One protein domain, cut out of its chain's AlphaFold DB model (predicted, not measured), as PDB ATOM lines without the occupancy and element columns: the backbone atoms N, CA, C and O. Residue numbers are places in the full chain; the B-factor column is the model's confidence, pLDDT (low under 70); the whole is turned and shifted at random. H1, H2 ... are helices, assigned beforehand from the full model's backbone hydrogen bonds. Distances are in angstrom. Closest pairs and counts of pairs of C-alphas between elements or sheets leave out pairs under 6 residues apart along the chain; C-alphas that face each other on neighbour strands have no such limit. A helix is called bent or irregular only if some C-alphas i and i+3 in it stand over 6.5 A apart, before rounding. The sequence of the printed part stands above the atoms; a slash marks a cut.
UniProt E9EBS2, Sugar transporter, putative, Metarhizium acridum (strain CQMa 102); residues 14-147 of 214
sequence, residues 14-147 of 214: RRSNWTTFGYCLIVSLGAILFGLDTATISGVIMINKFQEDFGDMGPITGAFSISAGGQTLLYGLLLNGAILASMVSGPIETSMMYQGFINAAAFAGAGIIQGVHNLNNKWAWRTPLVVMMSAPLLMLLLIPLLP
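What this domain is: This is residues 14 to 147 of the 214 residues of the protein "Sugar transporter, putative" of Metarhizium acridum (strain CQMa 102) (UniProt E9EBS2). A long helix, H1, is the core of a rod, with H4 and H5 packed on it as a bundle; H3 runs alongside H1 at a looser distance. Short H2 and the loop of residues 55 to 67 lie at one end, and residues 86 to 96 stick out. The printed part has 134 residues, with five named helices, H1 to H5 in chain order, and no named strand: all helix. It is loose, with a radius of gyration of the C-alphas of 17.8 A and spans of 64 by 29 by 26 A.

Where its parts are: H1, residues 18 to 44, is 38.0 A long, from C-alpha 18 at (-2.467, -5.341, 12.498). H5, residues 123 to 145, is 34.1 A long, ending at C-alpha 145 at (10.609, -0.784, 14.389); it is only just irregular, with C-alphas 141 and 144 6.8 A apart. H3, residues 68 to 88, is 30.6 A long, with a kink of 32 degrees near residue 75. H4, residues 97 to 116, is 29.3 A long; H2, residues 48 to 54, is 10.0 A long.

How they stand to each other: H1 touches H4, the same way at a steep tilt of 43 degrees; the closest C-alphas, of Gly 35 and Ile 102, are 4.5 A apart. H1 touches H5, opposite ways at a shallow tilt of 20 degrees, closest at the C-alphas of Val 44 and Trp 125, 5.7 A. H4 and H5 form a helical hairpin, touching through residues 112 to 116 and 124 to 128 alone, closest at C-alphas 116 and 124, 5.3 A; their shallow tilt of 34.6 degrees is only just short of steep. H3 is close to H1 but not clearly touching, closest at the C-alphas of Thr 38 and Leu 78, 7.7 A. H2 touches H5, about perpendicular at 76 degrees, closest at the C-alphas of Phe 50 and Trp 125, 6.0 A. H3 and H5 are apart. Every O i to N i+4 pair is within hydrogen-bond range in H2 and H4; the counts are 21 of 23 in H1, 13 of 17 in H3 and 12 of 19 in H5.

The domain as a whole: The C-alphas of Ser 16 and Ile 60, the two farthest apart, are 65.3 A apart. The printed part has no cut, and the link from H2 to H3 is long, with 13 residues. The mean pLDDT of the printed part is 75.8; residues 14 to 16, 59 to 60 and 75 to 101 are under 70.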
ATOM      1  N   ARG A  14      -9.497  -6.345  13.781       66.19
ATOM      2  CA  ARG A  14      -8.452  -6.710  12.811       66.19
ATOM      3  C   ARG A  14      -7.596  -5.509  12.412       66.19
ATOM      4  O   ARG A  14      -6.396  -5.660  12.193       66.19
ATOM      5  N   ARG A  15      -8.203  -4.325  12.312       66.19
ATOM      6  CA  ARG A  15      -7.512  -3.077  11.966       66.19
ATOM      7  C   ARG A  15      -6.661  -2.554  13.126       66.19
ATOM      8  O   ARG A  15      -5.546  -2.105  12.887       66.19
ATOM      9  N   SER A  16      -7.162  -2.676  14.355       66.56
ATOM     10  CA  SER A  16      -6.463  -2.313  15.595       66.56
ATOM     11  C   SER A  16      -5.234  -3.188  15.861       66.56
ATOM     12  O   SER A  16      -4.224  -2.696  16.354       66.56
ATOM     13  N   ASN A  17      -5.298  -4.474  15.505       70.50
ATOM     14  CA  ASN A  17      -4.284  -5.456  15.904       70.50
ATOM     15  C   ASN A  17      -3.282  -5.794  14.788       70.50
ATOM     16  O   ASN A  17      -2.400  -6.631  14.972       70.50
ATOM     17  N   TRP A  18      -3.389  -5.145  13.623       73.62
ATOM     18  CA  TRP A  18      -2.467  -5.341  12.498       73.62
ATOM     19  C   TRP A  18      -1.016  -4.978  12.850       73.62
ATOM     20  O   TRP A  18      -0.083  -5.648  12.412       73.62
ATOM     21  N   THR A  19      -0.816  -3.960  13.688       73.62
ATOM     22  CA  THR A  19       0.506  -3.591  14.219       73.62
ATOM     23  C   THR A  19       1.086  -4.700  15.090       73.62
ATOM     24  O   THR A  19       2.247  -5.063  14.917       73.62
ATOM     25  N   THR A  20       0.266  -5.307  15.952       76.25
ATOM     26  CA  THR A  20       0.649  -6.454  16.784       76.25
ATOM     27  C   THR A  20       1.046  -7.653  15.929       76.25
ATOM     28  O   THR A  20       2.090  -8.250  16.174       76.25
ATOM     29  N   PHE A  21       0.291  -7.960  14.867       77.44
ATOM     30  CA  PHE A  21       0.687  -8.992  13.900       77.44
ATOM     31  C   PHE A  21       2.023  -8.672  13.219       77.44
ATOM     32  O   PHE A  21       2.847  -9.571  13.051       77.44
ATOM     33  N   GLY A  22       2.270  -7.403  12.880       78.62
ATOM     34  CA  GLY A  22       3.558  -6.941  12.361       78.62
ATOM     35  C   GLY A  22       4.707  -7.190  13.340       78.62
ATOM     36  O   GLY A  22       5.722  -7.767  12.955       78.62
ATOM     37  N   TYR A  23       4.534  -6.846  14.617       81.06
ATOM     38  CA  TYR A  23       5.536  -7.116  15.653       81.06
ATOM     39  C   TYR A  23       5.770  -8.615  15.854       81.06
ATOM     40  O   TYR A  23       6.919  -9.047  15.895       81.06
ATOM     41  N   CYS A  24       4.711  -9.427  15.892       76.25
ATOM     42  CA  CYS A  24       4.830 -10.884  15.981       76.25
ATOM     43  C   CYS A  24       5.569 -11.480  14.778       76.25
ATOM     44  O   CYS A  24       6.358 -12.409  14.950       76.25
ATOM     45  N   LEU A  25       5.354 -10.948  13.572       77.69
ATOM     46  CA  LEU A  25       6.055 -11.393  12.371       77.69
ATOM     47  C   LEU A  25       7.546 -11.046  12.434       77.69
ATOM     48  O   LEU A  25       8.374 -11.898  12.120       77.69
ATOM     49  N   ILE A  26       7.898  -9.848  12.907       81.00
ATOM     50  CA  ILE A  26       9.306  -9.463  13.079       81.00
ATOM     51  C   ILE A  26       9.978 -10.304  14.172       81.00
ATOM     52  O   ILE A  26      11.088 -10.788  13.974       81.00
ATOM     53  N   VAL A  27       9.304 -10.561  15.294       77.19
ATOM     54  CA  VAL A  27       9.828 -11.453  16.346       77.19
ATOM     55  C   VAL A  27      10.002 -12.884  15.817       77.19
ATOM     56  O   VAL A  27      11.014 -13.528  16.090       77.19
ATOM     57  N   SER A  28       9.075 -13.362  14.984       76.00
ATOM     58  CA  SER A  28       9.162 -14.687  14.353       76.00
ATOM     59  C   SER A  28      10.314 -14.798  13.345       76.00
ATOM     60  O   SER A  28      10.836 -15.895  13.151       76.00
ATOM     61  N   LEU A  29      10.776 -13.690  12.746       78.62
ATOM     62  CA  LEU A  29      11.994 -13.695  11.920       78.62
ATOM     63  C   LEU A  29      13.230 -14.120  12.722       78.62
ATOM     64  O   LEU A  29      14.126 -14.725  12.142       78.62
ATOM     65  N   GLY A  30      13.265 -13.886  14.038       75.69
ATOM     66  CA  GLY A  30      14.336 -14.391  14.904       75.69
ATOM     67  C   GLY A  30      14.398 -15.924  14.940       75.69
ATOM     68  O   GLY A  30      15.475 -16.503  14.824       75.69
ATOM     69  N   ALA A  31      13.238 -16.586  14.998       72.94
ATOM     70  CA  ALA A  31      13.127 -18.047  14.935       72.94
ATOM     71  C   ALA A  31      13.588 -18.602  13.579       72.94
ATOM     72  O   ALA A  31      14.312 -19.595  13.496       72.94
ATOM     73  N   ILE A  32      13.168 -17.931  12.502       75.75
ATOM     74  CA  ILE A  32      13.544 -18.267  11.124       75.75
ATOM     75  C   ILE A  32      15.056 -18.122  10.956       75.75
ATOM     76  O   ILE A  32      15.709 -19.011  10.418       75.75
ATOM     77  N   LEU A  33      15.626 -17.024  11.450       79.62
ATOM     78  CA  LEU A  33      17.056 -16.765  11.388       79.62
ATOM     79  C   LEU A  33      17.855 -17.867  12.093       79.62
ATOM     80  O   LEU A  33      18.818 -18.373  11.527       79.62
ATOM     81  N   PHE A  34      17.410 -18.291  13.276       74.75
ATOM     82  CA  PHE A  34      18.038 -19.382  14.020       74.75
ATOM     83  C   PHE A  34      17.998 -20.723  13.261       74.75
ATOM     84  O   PHE A  34      19.009 -21.428  13.168       74.75
ATOM     85  N   GLY A  35      16.849 -21.068  12.670       76.19
ATOM     86  CA  GLY A  35      16.711 -22.282  11.857       76.19
ATOM     87  C   GLY A  35      17.572 -22.253  10.588       76.19
ATOM     88  O   GLY A  35      18.197 -23.256  10.239       76.19
ATOM     89  N   LEU A  36      17.645 -21.094   9.925       81.75
ATOM     90  CA  LEU A  36      18.469 -20.883   8.734       81.75
ATOM     91  C   LEU A  36      19.964 -21.014   9.051       81.75
ATOM     92  O   LEU A  36      20.683 -21.670   8.298       81.75
ATOM     93  N   ASP A  37      20.416 -20.417  10.153       82.38
ATOM     94  CA  ASP A  37      21.808 -20.455  10.614       82.38
ATOM     95  C   ASP A  37      22.254 -21.898  10.885       82.38
ATOM     96  O   ASP A  37      23.223 -22.387  10.298       82.38
ATOM     97  N   THR A  38      21.445 -22.635  11.654       79.50
ATOM     98  CA  THR A  38      21.712 -24.037  12.004       79.50
ATOM     99  C   THR A  38      21.795 -24.932  10.762       79.50
ATOM    100  O   THR A  38      22.735 -25.718  10.618       79.50
ATOM    101  N   ALA A  39      20.838 -24.809   9.838       80.19
ATOM    102  CA  ALA A  39      20.808 -25.634   8.630       80.19
ATOM    103  C   ALA A  39      21.932 -25.281   7.647       80.19
ATOM    104  O   ALA A  39      22.541 -26.169   7.046       80.19
ATOM    105  N   THR A  40      22.236 -23.991   7.500       83.31
ATOM    106  CA  THR A  40      23.266 -23.522   6.569       83.31
ATOM    107  C   THR A  40      24.658 -23.909   7.054       83.31
ATOM    108  O   THR A  40      25.440 -24.443   6.268       83.31
ATOM    109  N   ILE A  41      24.966 -23.728   8.344       83.50
ATOM    110  CA  ILE A  41      26.255 -24.139   8.923       83.50
ATOM    111  C   ILE A  41      26.429 -25.656   8.816       83.50
ATOM    112  O   ILE A  41      27.484 -26.114   8.372       83.50
ATOM    113  N   SER A  42      25.383 -26.428   9.128       81.69
ATOM    114  CA  SER A  42      25.398 -27.891   8.991       81.69
ATOM    115  C   SER A  42      25.658 -28.348   7.550       81.69
ATOM    116  O   SER A  42      26.411 -29.294   7.320       81.69
ATOM    117  N   GLY A  43      25.106 -27.651   6.555       83.31
ATOM    118  CA  GLY A  43      25.382 -27.947   5.151       83.31
ATOM    119  C   GLY A  43      26.785 -27.531   4.703       83.31
ATOM    120  O   GLY A  43      27.447 -28.286   3.994       83.31
ATOM    121  N   VAL A  44      27.272 -26.363   5.138       85.62
ATOM    122  CA  VAL A  44      28.593 -25.839   4.746       85.62
ATOM    123  C   VAL A  44      29.727 -26.750   5.212       85.62
ATOM    124  O   VAL A  44      30.648 -27.005   4.437       85.62
ATOM    125  N   ILE A  45      29.646 -27.301   6.429       84.44
ATOM    126  CA  ILE A  45      30.679 -28.217   6.949       84.44
ATOM    127  C   ILE A  45      30.790 -29.526   6.152       84.44
ATOM    128  O   ILE A  45      31.804 -30.219   6.250       84.44
ATOM    129  N   MET A  46      29.764 -29.875   5.370       82.12
ATOM    130  CA  MET A  46      29.748 -31.071   4.523       82.12
ATOM    131  C   MET A  46      30.248 -30.813   3.097       82.12
ATOM    132  O   MET A  46      30.397 -31.754   2.323       82.12
ATOM    133  N   ILE A  47      30.529 -29.561   2.728       84.75
ATOM    134  CA  ILE A  47      31.040 -29.232   1.396       84.75
ATOM    135  C   ILE A  47      32.496 -29.696   1.287       84.75
ATOM    136  O   ILE A  47      33.354 -29.226   2.033       84.75
ATOM    137  N   ASN A  48      32.800 -30.540   0.297       83.94
ATOM    138  CA  ASN A  48      34.153 -31.070   0.063       83.94
ATOM    139  C   ASN A  48      35.214 -29.960   0.010       83.94
ATOM    140  O   ASN A  48      36.238 -30.039   0.674       83.94
ATOM    141  N   LYS A  49      34.926 -28.861  -0.702       84.19
ATOM    142  CA  LYS A  49      35.828 -27.704  -0.789       84.19
ATOM    143  C   LYS A  49      36.097 -27.044   0.568       84.19
ATOM    144  O   LYS A  49      37.196 -26.558   0.798       84.19
ATOM    145  N   PHE A  50      35.099 -27.003   1.450       84.06
ATOM    146  CA  PHE A  50      35.256 -26.467   2.803       84.06
ATOM    147  C   PHE A  50      36.111 -27.397   3.666       84.06
ATOM    148  O   PHE A  50      36.982 -26.934   4.395       84.06
ATOM    149  N   GLN A  51      35.905 -28.709   3.539       83.81
ATOM    150  CA  GLN A  51      36.707 -29.715   4.233       83.81
ATOM    151  C   GLN A  51      38.161 -29.719   3.747       83.81
ATOM    152  O   GLN A  51      39.061 -29.834   4.564       83.81
ATOM    153  N   GLU A  52      38.417 -29.521   2.454       82.12
ATOM    154  CA  GLU A  52      39.778 -29.352   1.926       82.12
ATOM    155  C   GLU A  52      40.474 -28.093   2.466       82.12
ATOM    156  O   GLU A  52      41.678 -28.111   2.709       82.12
ATOM    157  N   ASP A  53      39.731 -26.991   2.613       83.19
ATOM    158  CA  ASP A  53      40.292 -25.705   3.040       83.19
ATOM    159  C   ASP A  53      40.509 -25.638   4.575       83.19
ATOM    160  O   ASP A  53      41.417 -24.934   5.019       83.19
ATOM    161  N   PHE A  54      39.695 -26.336   5.387       82.94
ATOM    162  CA  PHE A  54      39.668 -26.196   6.861       82.94
ATOM    163  C   PHE A  54      39.662 -27.510   7.662       82.94
ATOM    164  O   PHE A  54      39.690 -27.470   8.894       82.94
ATOM    165  N   GLY A  55      39.545 -28.658   7.003       81.31
ATOM    166  CA  GLY A  55      39.486 -29.973   7.638       81.31
ATOM    167  C   GLY A  55      40.847 -30.649   7.736       81.31
ATOM    168  O   GLY A  55      41.783 -30.333   7.003       81.31
ATOM    169  N   ASP A  56      40.926 -31.632   8.626       80.31
ATOM    170  CA  ASP A  56      42.105 -32.477   8.772       80.31
ATOM    171  C   ASP A  56      41.960 -33.719   7.889       80.31
ATOM    172  O   ASP A  56      40.866 -34.274   7.718       80.31
ATOM    173  N   MET A  57      43.075 -34.177   7.321       76.12
ATOM    174  CA  MET A  57      43.090 -35.393   6.516       76.12
ATOM    175  C   MET A  57      42.966 -36.614   7.430       76.12
ATOM    176  O   MET A  57      43.780 -36.827   8.331       76.12
ATOM    177  N   GLY A  58      41.948 -37.439   7.186       76.12
ATOM    178  CA  GLY A  58      41.730 -38.668   7.933       76.12
ATOM    179  C   GLY A  58      42.907 -39.639   7.754       76.12
ATOM    180  O   GLY A  58      43.244 -39.964   6.613       76.12
ATOM    181  N   PRO A  59      43.498 -40.172   8.841       68.31
ATOM    182  CA  PRO A  59      44.724 -40.978   8.779       68.31
ATOM    183  C   PRO A  59      44.575 -42.323   8.043       68.31
ATOM    184  O   PRO A  59      45.577 -42.976   7.773       68.31
ATOM    185  N   ILE A  60      43.344 -42.749   7.730       68.12
ATOM    186  CA  ILE A  60      43.042 -44.056   7.119       68.12
ATOM    187  C   ILE A  60      42.356 -43.908   5.755       68.12
ATOM    188  O   ILE A  60      42.655 -44.647   4.824       68.12
ATOM    189  N   THR A  61      41.428 -42.960   5.618       72.94
ATOM    190  CA  THR A  61      40.601 -42.804   4.411       72.94
ATOM    191  C   THR A  61      41.170 -41.798   3.416       72.94
ATOM    192  O   THR A  61      40.726 -41.772   2.272       72.94
ATOM    193  N   GLY A  62      42.109 -40.941   3.838       70.62
ATOM    194  CA  GLY A  62      42.602 -39.822   3.031       70.62
ATOM    195  C   GLY A  62      41.538 -38.762   2.713       70.62
ATOM    196  O   GLY A  62      41.798 -37.851   1.935       70.62
ATOM    197  N   ALA A  63      40.346 -38.876   3.305       73.12
ATOM    198  CA  ALA A  63      39.269 -37.911   3.162       73.12
ATOM    199  C   ALA A  63      39.460 -36.767   4.161       73.12
ATOM    200  O   ALA A  63      39.837 -36.997   5.313       73.12
ATOM    201  N   PHE A  64      39.185 -35.541   3.728       77.88
ATOM    202  CA  PHE A  64      39.171 -34.384   4.610       77.88
ATOM    203  C   PHE A  64      37.895 -34.391   5.450       77.88
ATOM    204  O   PHE A  64      36.806 -34.596   4.922       77.88
ATOM    205  N   SER A  65      38.012 -34.179   6.757       77.00
ATOM    206  CA  SER A  65      36.844 -34.052   7.634       77.00
ATOM    207  C   SER A  65      37.117 -33.056   8.755       77.00
ATOM    208  O   SER A  65      38.255 -32.880   9.188       77.00
ATOM    209  N   ILE A  66      36.071 -32.377   9.222       80.62
ATOM    210  CA  ILE A  66      36.184 -31.483  10.377       80.62
ATOM    211  C   ILE A  66      36.198 -32.345  11.643       80.62
ATOM    212  O   ILE A  66      35.275 -33.128  11.868       80.62
ATOM    213  N   SER A  67      37.223 -32.179  12.482       79.69
ATOM    214  CA  SER A  67      37.327 -32.854  13.781       79.69
ATOM    215  C   SER A  67      36.101 -32.589  14.667       79.69
ATOM    216  O   SER A  67      35.533 -31.495  14.649       79.69
ATOM    217  N   ALA A  68      35.733 -33.557  15.514       74.19
ATOM    218  CA  ALA A  68      34.621 -33.428  16.463       74.19
ATOM    219  C   ALA A  68      34.754 -32.188  17.372       74.19
ATOM    220  O   ALA A  68      33.756 -31.545  17.703       74.19
ATOM    221  N   GLY A  69      35.986 -31.796  17.725       75.81
ATOM    222  CA  GLY A  69      36.248 -30.555  18.460       75.81
ATOM    223  C   GLY A  69      35.918 -29.297  17.647       75.81
ATOM    224  O   GLY A  69      35.296 -28.375  18.167       75.81
ATOM    225  N   GLY A  70      36.255 -29.287  16.353       74.81
ATOM    226  CA  GLY A  70      35.922 -28.196  15.431       74.81
ATOM    227  C   GLY A  70      34.419 -28.079  15.186       74.81
ATOM    228  O   GLY A  70      33.871 -26.980  15.215       74.81
ATOM    229  N   GLN A  71      33.726 -29.213  15.051       76.69
ATOM    230  CA  GLN A  71      32.263 -29.236  14.980       76.69
ATOM    231  C   GLN A  71      31.636 -28.702  16.276       76.69
ATOM    232  O   GLN A  71      30.740 -27.866  16.221       76.69
ATOM    233  N   THR A  72      32.142 -29.109  17.444       77.94
ATOM    234  CA  THR A  72      31.624 -28.648  18.745       77.94
ATOM    235  C   THR A  72      31.856 -27.153  18.962       77.94
ATOM    236  O   THR A  72      30.993 -26.492  19.526       77.94
ATOM    237  N   LEU A  73      32.971 -26.587  18.491       78.06
ATOM    238  CA  LEU A  73      33.211 -25.138  18.535       78.06
ATOM    239  C   LEU A  73      32.243 -24.364  17.629       78.06
ATOM    240  O   LEU A  73      31.705 -23.338  18.049       78.06
ATOM    241  N   LEU A  74      31.980 -24.878  16.424       75.88
ATOM    242  CA  LEU A  74      31.031 -24.278  15.481       75.88
ATOM    243  C   LEU A  74      29.589 -24.324  16.016       75.88
ATOM    244  O   LEU A  74      28.907 -23.302  16.017       75.88
ATOM    245  N   TYR A  75      29.140 -25.470  16.539       67.62
ATOM    246  CA  TYR A  75      27.803 -25.611  17.137       67.62
ATOM    247  C   TYR A  75      27.693 -24.951  18.524       67.62
ATOM    248  O   TYR A  75      26.623 -24.479  18.911       67.62
ATOM    249  N   GLY A  76      28.789 -24.882  19.279       67.19
ATOM    250  CA  GLY A  76      28.827 -24.322  20.630       67.19
ATOM    251  C   GLY A  76      28.580 -22.815  20.657       67.19
ATOM    252  O   GLY A  76      27.857 -22.333  21.528       67.19
ATOM    253  N   LEU A  77      29.107 -22.064  19.684       68.69
ATOM    254  CA  LEU A  77      28.823 -20.630  19.546       68.69
ATOM    255  C   LEU A  77      27.322 -20.367  19.317       68.69
ATOM    256  O   LEU A  77      26.751 -19.443  19.894       68.69
ATOM    257  N   LEU A  78      26.687 -21.240  18.540       66.06
ATOM    258  CA  LEU A  78      25.265 -21.216  18.192       66.06
ATOM    259  C   LEU A  78      24.362 -21.438  19.419       66.06
ATOM    260  O   LEU A  78      23.383 -20.721  19.633       66.06
ATOM    261  N   LEU A  79      24.729 -22.390  20.280       65.25
ATOM    262  CA  LEU A  79      23.962 -22.733  21.483       65.25
ATOM    263  C   LEU A  79      23.989 -21.637  22.560       65.25
ATOM    264  O   LEU A  79      23.004 -21.468  23.278       65.25
ATOM    265  N   ASN A  80      25.065 -20.846  22.654       58.25
ATOM    266  CA  ASN A  80      25.147 -19.741  23.621       58.25
ATOM    267  C   ASN A  80      24.089 -18.650  23.354       58.25
ATOM    268  O   ASN A  80      23.545 -18.078  24.299       58.25
ATOM    269  N   GLY A  81      23.740 -18.404  22.087       56.72
ATOM    270  CA  GLY A  81      22.660 -17.481  21.722       56.72
ATOM    271  C   GLY A  81      21.269 -18.007  22.098       56.72
ATOM    272  O   GLY A  81      20.429 -17.243  22.573       56.72
ATOM    273  N   ALA A  82      21.046 -19.318  21.963       60.53
ATOM    274  CA  ALA A  82      19.784 -19.963  22.328       60.53
ATOM    275  C   ALA A  82      19.532 -19.941  23.843       60.53
ATOM    276  O   ALA A  82      18.404 -19.721  24.278       60.53
ATOM    277  N   ILE A  83      20.584 -20.100  24.651       59.75
ATOM    278  CA  ILE A  83      20.484 -19.995  26.112       59.75
ATOM    279  C   ILE A  83      20.028 -18.585  26.507       59.75
ATOM    280  O   ILE A  83      19.049 -18.448  27.236       59.75
ATOM    281  N   LEU A  84      20.650 -17.536  25.958       54.16
ATOM    282  CA  LEU A  84      20.252 -16.148  26.233       54.16
ATOM    283  C   LEU A  84      18.821 -15.840  25.767       54.16
ATOM    284  O   LEU A  84      18.088 -15.155  26.477       54.16
ATOM    285  N   ALA A  85      18.402 -16.380  24.619       54.00
ATOM    286  CA  ALA A  85      17.030 -16.243  24.130       54.00
ATOM    287  C   ALA A  85      16.017 -16.947  25.055       54.00
ATOM    288  O   ALA A  85      15.009 -16.349  25.433       54.00
ATOM    289  N   SER A  86      16.330 -18.172  25.495       59.88
ATOM    290  CA  SER A  86      15.474 -18.966  26.387       59.88
ATOM    291  C   SER A  86      15.308 -18.348  27.780       59.88
ATOM    292  O   SER A  86      14.271 -18.518  28.416       59.88
ATOM    293  N   MET A  87      16.303 -17.585  28.248       55.06
ATOM    294  CA  MET A  87      16.257 -16.886  29.537       55.06
ATOM    295  C   MET A  87      15.312 -15.678  29.532       55.06
ATOM    296  O   MET A  87      14.895 -15.225  30.597       55.06
ATOM    297  N   VAL A  88      14.974 -15.151  28.352       56.28
ATOM    298  CA  VAL A  88      14.108 -13.973  28.193       56.28
ATOM    299  C   VAL A  88      12.671 -14.370  27.810       56.28
ATOM    300  O   VAL A  88      11.741 -13.589  28.018       56.28
ATOM    301  N   SER A  89      12.442 -15.589  27.311       52.34
ATOM    302  CA  SER A  89      11.122 -16.063  26.874       52.34
ATOM    303  C   SER A  89      10.315 -16.743  27.993       52.34
ATOM    304  O   SER A  89      10.724 -17.764  28.539       52.34
ATOM    305  N   GLY A  90       9.137 -16.193  28.319       58.16
ATOM    306  CA  GLY A  90       8.161 -16.780  29.250       58.16
ATOM    307  C   GLY A  90       7.405 -18.013  28.702       58.16
ATOM    308  O   GLY A  90       7.676 -18.446  27.586       58.16
ATOM    309  N   PRO A  91       6.419 -18.568  29.444       52.84
ATOM    310  CA  PRO A  91       5.890 -19.935  29.259       52.84
ATOM    311  C   PRO A  91       5.104 -20.234  27.968       52.84
ATOM    312  O   PRO A  91       4.451 -21.271  27.888       52.84
ATOM    313  N   ILE A  92       5.088 -19.341  26.977       57.09
ATOM    314  CA  ILE A  92       4.270 -19.494  25.768       57.09
ATOM    315  C   ILE A  92       5.092 -19.092  24.537       57.09
ATOM    316  O   ILE A  92       4.785 -18.130  23.839       57.09
ATOM    317  N   GLU A  93       6.123 -19.872  24.222       54.44
ATOM    318  CA  GLU A  93       6.403 -20.162  22.814       54.44
ATOM    319  C   GLU A  93       5.244 -21.030  22.322       54.44
ATOM    320  O   GLU A  93       5.096 -22.187  22.719       54.44
ATOM    321  N   THR A  94       4.351 -20.467  21.513       51.62
ATOM    322  CA  THR A  94       3.214 -21.200  20.952       51.62
ATOM    323  C   THR A  94       3.754 -22.355  20.106       51.62
ATOM    324  O   THR A  94       4.238 -22.165  18.987       51.62
ATOM    325  N   SER A  95       3.698 -23.560  20.670       53.00
ATOM    326  CA  SER A  95       4.590 -24.698  20.399       53.00
ATOM    327  C   SER A  95       4.441 -25.328  19.004       53.00
ATOM    328  O   SER A  95       5.106 -26.307  18.684       53.00
ATOM    329  N   MET A  96       3.577 -24.763  18.156       50.97
ATOM    330  CA  MET A  96       3.277 -25.247  16.804       50.97
ATOM    331  C   MET A  96       3.658 -24.237  15.706       50.97
ATOM    332  O   MET A  96       4.056 -24.655  14.623       50.97
ATOM    333  N   MET A  97       3.604 -22.923  15.967       57.88
ATOM    334  CA  MET A  97       3.992 -21.906  14.972       57.88
ATOM    335  C   MET A  97       5.508 -21.706  14.946       57.88
ATOM    336  O   MET A  97       6.107 -21.690  13.874       57.88
ATOM    337  N   TYR A  98       6.137 -21.634  16.122       65.12
ATOM    338  CA  TYR A  98       7.582 -21.433  16.254       65.12
ATOM    339  C   TYR A  98       8.387 -22.572  15.608       65.12
ATOM    340  O   TYR A  98       9.254 -22.338  14.766       65.12
ATOM    341  N   GLN A  99       8.009 -23.821  15.897       63.41
ATOM    342  CA  GLN A  99       8.625 -24.996  15.277       63.41
ATOM    343  C   GLN A  99       8.398 -25.040  13.756       63.41
ATOM    344  O   GLN A  99       9.288 -25.445  13.007       63.41
ATOM    345  N   GLY A 100       7.227 -24.598  13.282       64.38
ATOM    346  CA  GLY A 100       6.925 -24.497  11.853       64.38
ATOM    347  C   GLY A 100       7.856 -23.524  11.124       64.38
ATOM    348  O   GLY A 100       8.370 -23.852  10.053       64.38
ATOM    349  N   PHE A 101       8.137 -22.368  11.729       69.25
ATOM    350  CA  PHE A 101       9.070 -21.383  11.182       69.25
ATOM    351  C   PHE A 101      10.515 -21.885  11.146       69.25
ATOM    352  O   PHE A 101      11.188 -21.703  10.130       69.25
ATOM    353  N   ILE A 102      10.971 -22.576  12.196       71.50
ATOM    354  CA  ILE A 102      12.305 -23.195  12.222       71.50
ATOM    355  C   ILE A 102      12.441 -24.232  11.106       71.50
ATOM    356  O   ILE A 102      13.422 -24.218  10.366       71.50
ATOM    357  N   ASN A 103      11.444 -25.104  10.940       71.31
ATOM    358  CA  ASN A 103      11.484 -26.147   9.915       71.31
ATOM    359  C   ASN A 103      11.448 -25.558   8.493       71.31
ATOM    360  O   ASN A 103      12.174 -26.023   7.614       71.31
ATOM    361  N   ALA A 104      10.645 -24.513   8.263       75.56
ATOM    362  CA  ALA A 104      10.612 -23.804   6.984       75.56
ATOM    363  C   ALA A 104      11.958 -23.124   6.670       75.56
ATOM    364  O   ALA A 104      12.439 -23.185   5.538       75.56
ATOM    365  N   ALA A 105      12.597 -22.526   7.676       77.00
ATOM    366  CA  ALA A 105      13.918 -21.929   7.536       77.00
ATOM    367  C   ALA A 105      15.013 -22.971   7.280       77.00
ATOM    368  O   ALA A 105      15.880 -22.760   6.432       77.00
ATOM    369  N   ALA A 106      14.939 -24.122   7.951       77.00
ATOM    370  CA  ALA A 106      15.853 -25.232   7.722       77.00
ATOM    371  C   ALA A 106      15.738 -25.773   6.289       77.00
ATOM    372  O   ALA A 106      16.750 -26.051   5.644       77.00
ATOM    373  N   PHE A 107      14.517 -25.845   5.755       79.69
ATOM    374  CA  PHE A 107      14.282 -26.201   4.357       79.69
ATOM    375  C   PHE A 107      14.884 -25.173   3.387       79.69
ATOM    376  O   PHE A 107      15.542 -25.551   2.417       79.69
ATOM    377  N   ALA A 108      14.722 -23.874   3.663       82.12
ATOM    378  CA  ALA A 108      15.347 -22.817   2.865       82.12
ATOM    379  C   ALA A 108      16.886 -22.904   2.896       82.12
ATOM    380  O   ALA A 108      17.526 -22.810   1.847       82.12
ATOM    381  N   GLY A 109      17.473 -23.166   4.070       80.69
ATOM    382  CA  GLY A 109      18.909 -23.412   4.237       80.69
ATOM    383  C   GLY A 109      19.396 -24.601   3.409       80.69
ATOM    384  O   GLY A 109      20.352 -24.479   2.645       80.69
ATOM    385  N   ALA A 110      18.685 -25.729   3.467       79.94
ATOM    386  CA  ALA A 110      18.992 -26.902   2.648       79.94
ATOM    387  C   ALA A 110      18.911 -26.603   1.137       79.94
ATOM    388  O   ALA A 110      19.750 -27.073   0.367       79.94
ATOM    389  N   GLY A 111      17.950 -25.776   0.709       83.50
ATOM    390  CA  GLY A 111      17.831 -25.318  -0.677       83.50
ATOM    391  C   GLY A 111      19.030 -24.488  -1.147       83.50
ATOM    392  O   GLY A 111      19.526 -24.703  -2.254       83.50
ATOM    393  N   ILE A 112      19.545 -23.593  -0.297       84.44
ATOM    394  CA  ILE A 112      20.758 -22.807  -0.586       84.44
ATOM    395  C   ILE A 112      21.960 -23.737  -0.772       84.44
ATOM    396  O   ILE A 112      22.711 -23.583  -1.735       84.44
ATOM    397  N   ILE A 113      22.109 -24.732   0.107       84.38
ATOM    398  CA  ILE A 113      23.203 -25.711   0.051       84.38
ATOM    399  C   ILE A 113      23.112 -26.576  -1.210       84.38
ATOM    400  O   ILE A 113      24.117 -26.756  -1.898       84.38
ATOM    401  N   GLN A 114      21.912 -27.026  -1.591       84.00
ATOM    402  CA  GLN A 114      21.750 -27.733  -2.861       84.00
ATOM    403  C   GLN A 114      22.029 -26.865  -4.084       84.00
ATOM    404  O   GLN A 114      22.581 -27.365  -5.065       84.00
ATOM    405  N   GLY A 115      21.711 -25.572  -4.032       83.00
ATOM    406  CA  GLY A 115      22.027 -24.637  -5.113       83.00
ATOM    407  C   GLY A 115      23.530 -24.484  -5.366       83.00
ATOM    408  O   GLY A 115      23.940 -24.260  -6.504       83.00
ATOM    409  N   VAL A 116      24.359 -24.649  -4.331       85.69
ATOM    410  CA  VAL A 116      25.824 -24.508  -4.426       85.69
ATOM    411  C   VAL A 116      26.568 -25.839  -4.557       85.69
ATOM    412  O   VAL A 116      27.776 -25.824  -4.776       85.69
ATOM    413  N   HIS A 117      25.876 -26.979  -4.475       79.06
ATOM    414  CA  HIS A 117      26.488 -28.314  -4.435       79.06
ATOM    415  C   HIS A 117      27.420 -28.610  -5.625       79.06
ATOM    416  O   HIS A 117      28.448 -29.260  -5.467       79.06
ATOM    417  N   ASN A 118      27.091 -28.115  -6.821       81.06
ATOM    418  CA  ASN A 118      27.881 -28.372  -8.033       81.06
ATOM    419  C   ASN A 118      29.051 -27.389  -8.228       81.06
ATOM    420  O   ASN A 118      29.750 -27.451  -9.242       81.06
ATOM    421  N   LEU A 119      29.263 -26.452  -7.298       83.31
ATOM    422  CA  LEU A 119      30.376 -25.514  -7.366       83.31
ATOM    423  C   LEU A 119      31.663 -26.188  -6.873       83.31
ATOM    424  O   LEU A 119      31.790 -26.552  -5.712       83.31
ATOM    425  N   ASN A 120      32.670 -26.260  -7.746       78.81
ATOM    426  CA  ASN A 120      33.999 -26.801  -7.414       78.81
ATOM    427  C   ASN A 120      35.011 -25.713  -6.999       78.81
ATOM    428  O   ASN A 120      36.217 -25.945  -6.961       78.81
ATOM    429  N   ASN A 121      34.545 -24.492  -6.733       86.19
ATOM    430  CA  ASN A 121      35.384 -23.349  -6.378       86.19
ATOM    431  C   ASN A 121      35.121 -22.897  -4.930       86.19
ATOM    432  O   ASN A 121      34.180 -23.336  -4.277       86.19
ATOM    433  N   LYS A 122      35.934 -21.962  -4.421       85.75
ATOM    434  CA  LYS A 122      35.791 -21.422  -3.053       85.75
ATOM    435  C   LYS A 122      34.431 -20.752  -2.789       85.75
ATOM    436  O   LYS A 122      34.076 -20.528  -1.637       85.75
ATOM    437  N   TRP A 123      33.661 -20.425  -3.829       85.75
ATOM    438  CA  TRP A 123      32.315 -19.866  -3.678       85.75
ATOM    439  C   TRP A 123      31.268 -20.900  -3.262       85.75
ATOM    440  O   TRP A 123      30.213 -20.488  -2.780       85.75
ATOM    441  N   ALA A 124      31.579 -22.199  -3.357       85.31
ATOM    442  CA  ALA A 124      30.730 -23.278  -2.860       85.31
ATOM    443  C   ALA A 124      30.378 -23.087  -1.380       85.31
ATOM    444  O   ALA A 124      29.213 -23.133  -1.008       85.31
ATOM    445  N   TRP A 125      31.375 -22.779  -0.545       84.25
ATOM    446  CA  TRP A 125      31.166 -22.574   0.886       84.25
ATOM    447  C   TRP A 125      30.972 -21.107   1.273       84.25
ATOM    448  O   TRP A 125      30.325 -20.833   2.273       84.25
ATOM    449  N   ARG A 126      31.463 -20.139   0.486       87.44
ATOM    450  CA  ARG A 126      31.289 -18.706   0.802       87.44
ATOM    451  C   ARG A 126      29.876 -18.197   0.549       87.44
ATOM    452  O   ARG A 126      29.388 -17.381   1.322       87.44
ATOM    453  N   THR A 127      29.228 -18.652  -0.522       87.44
ATOM    454  CA  THR A 127      27.888 -18.173  -0.897       87.44
ATOM    455  C   THR A 127      26.855 -18.443   0.199       87.44
ATOM    456  O   THR A 127      26.184 -17.490   0.597       87.44
ATOM    457  N   PRO A 128      26.757 -19.662   0.773       86.69
ATOM    458  CA  PRO A 128      25.837 -19.905   1.879       86.69
ATOM    459  C   PRO A 128      26.146 -19.036   3.104       86.69
ATOM    460  O   PRO A 128      25.217 -18.516   3.716       86.69
ATOM    461  N   LEU A 129      27.427 -18.789   3.417       85.81
ATOM    462  CA  LEU A 129      27.802 -17.905   4.529       85.81
ATOM    463  C   LEU A 129      27.347 -16.454   4.307       85.81
ATOM    464  O   LEU A 129      26.802 -15.829   5.211       85.81
ATOM    465  N   VAL A 130      27.538 -15.918   3.099       87.69
ATOM    466  CA  VAL A 130      27.114 -14.549   2.756       87.69
ATOM    467  C   VAL A 130      25.592 -14.420   2.804       87.69
ATOM    468  O   VAL A 130      25.072 -13.434   3.330       87.69
ATOM    469  N   VAL A 131      24.871 -15.421   2.295       85.69
ATOM    470  CA  VAL A 131      23.405 -15.437   2.341       85.69
ATOM    471  C   VAL A 131      22.917 -15.498   3.788       85.69
ATOM    472  O   VAL A 131      22.027 -14.726   4.143       85.69
ATOM    473  N   MET A 132      23.539 -16.308   4.652       83.88
ATOM    474  CA  MET A 132      23.175 -16.342   6.071       83.88
ATOM    475  C   MET A 132      23.409 -14.983   6.743       83.88
ATOM    476  O   MET A 132      22.546 -14.540   7.489       83.88
ATOM    477  N   MET A 133      24.508 -14.279   6.433       84.12
ATOM    478  CA  MET A 133      24.815 -12.957   7.003       84.12
ATOM    479  C   MET A 133      23.827 -11.860   6.590       84.12
ATOM    480  O   MET A 133      23.695 -10.859   7.295       84.12
ATOM    481  N   SER A 134      23.106 -12.030   5.482       84.19
ATOM    482  CA  SER A 134      22.076 -11.069   5.074       84.19
ATOM    483  C   SER A 134      20.873 -11.051   6.027       84.19
ATOM    484  O   SER A 134      20.282  -9.997   6.266       84.19
ATOM    485  N   ALA A 135      20.546 -12.190   6.636       82.00
ATOM    486  CA  ALA A 135      19.395 -12.341   7.513       82.00
ATOM    487  C   ALA A 135      19.535 -11.635   8.892       82.00
ATOM    488  O   ALA A 135      18.599 -10.925   9.267       82.00
ATOM    489  N   PRO A 136      20.662 -11.700   9.640       81.44
ATOM    490  CA  PRO A 136      20.844 -10.903  10.852       81.44
ATOM    491  C   PRO A 136      20.974  -9.407  10.543       81.44
ATOM    492  O   PRO A 136      20.536  -8.593  11.348       81.44
ATOM    493  N   LEU A 137      21.506  -9.020   9.377       86.12
ATOM    494  CA  LEU A 137      21.519  -7.614   8.947       86.12
ATOM    495  C   LEU A 137      20.100  -7.081   8.723       86.12
ATOM    496  O   LEU A 137      19.787  -5.969   9.148       86.12
ATOM    497  N   LEU A 138      19.227  -7.886   8.113       85.75
ATOM    498  CA  LEU A 138      17.808  -7.558   7.986       85.75
ATOM    499  C   LEU A 138      17.129  -7.462   9.360       85.75
ATOM    500  O   LEU A 138      16.336  -6.549   9.581       85.75
ATOM    501  N   MET A 139      17.465  -8.352  10.298       84.06
ATOM    502  CA  MET A 139      16.946  -8.280  11.667       84.06
ATOM    503  C   MET A 139      17.400  -6.997  12.372       84.06
ATOM    504  O   MET A 139      16.567  -6.279  12.915       84.06
ATOM    505  N   LEU A 140      18.690  -6.648  12.298       85.25
ATOM    506  CA  LEU A 140      19.231  -5.398  12.852       85.25
ATOM    507  C   LEU A 140      18.545  -4.157  12.267       85.25
ATOM    508  O   LEU A 140      18.309  -3.192  12.990       85.25
ATOM    509  N   LEU A 141      18.185  -4.195  10.982       88.56
ATOM    510  CA  LEU A 141      17.431  -3.127  10.327       88.56
ATOM    511  C   LEU A 141      15.987  -3.016  10.843       88.56
ATOM    512  O   LEU A 141      15.430  -1.920  10.864       88.56
ATOM    513  N   LEU A 142      15.376  -4.132  11.251       85.31
ATOM    514  CA  LEU A 142      13.991  -4.191  11.725       85.31
ATOM    515  C   LEU A 142      13.846  -3.954  13.235       85.31
ATOM    516  O   LEU A 142      12.761  -3.573  13.669       85.31
ATOM    517  N   ILE A 143      14.912  -4.114  14.031       84.44
ATOM    518  CA  ILE A 143      14.902  -3.856  15.485       84.44
ATOM    519  C   ILE A 143      14.344  -2.467  15.849       84.44
ATOM    520  O   ILE A 143      13.472  -2.415  16.716       84.44
ATOM    521  N   PRO A 144      14.738  -1.355  15.191       84.12
ATOM    522  CA  PRO A 144      14.214  -0.023  15.512       84.12
ATOM    523  C   PRO A 144      12.698   0.129  15.329       84.12
ATOM    524  O   PRO A 144      12.120   1.105  15.800       84.12
ATOM    525  N   LEU A 145      12.050  -0.799  14.616       84.75
ATOM    526  CA  LEU A 145      10.609  -0.784  14.389       84.75
ATOM    527  C   LEU A 145       9.825  -1.420  15.548       84.75
ATOM    528  O   LEU A 145       8.620  -1.179  15.656       84.75
ATOM    529  N   LEU A 146      10.467  -2.220  16.409       83.75
ATOM    530  CA  LEU A 146       9.791  -2.845  17.545       83.75
ATOM    531  C   LEU A 146       9.604  -1.853  18.699       83.75
ATOM    532  O   LEU A 146      10.510  -1.080  19.015       83.75
ATOM    533  N   PRO A 147       8.449  -1.893  19.384       80.81
ATOM    534  CA  PRO A 147       8.275  -1.170  20.626       80.81
ATOM    535  C   PRO A 147       9.157  -1.805  21.705       80.81
ATOM    536  O   PRO A 147       9.110  -3.010  21.946       80.81
TER     537      PRO A 147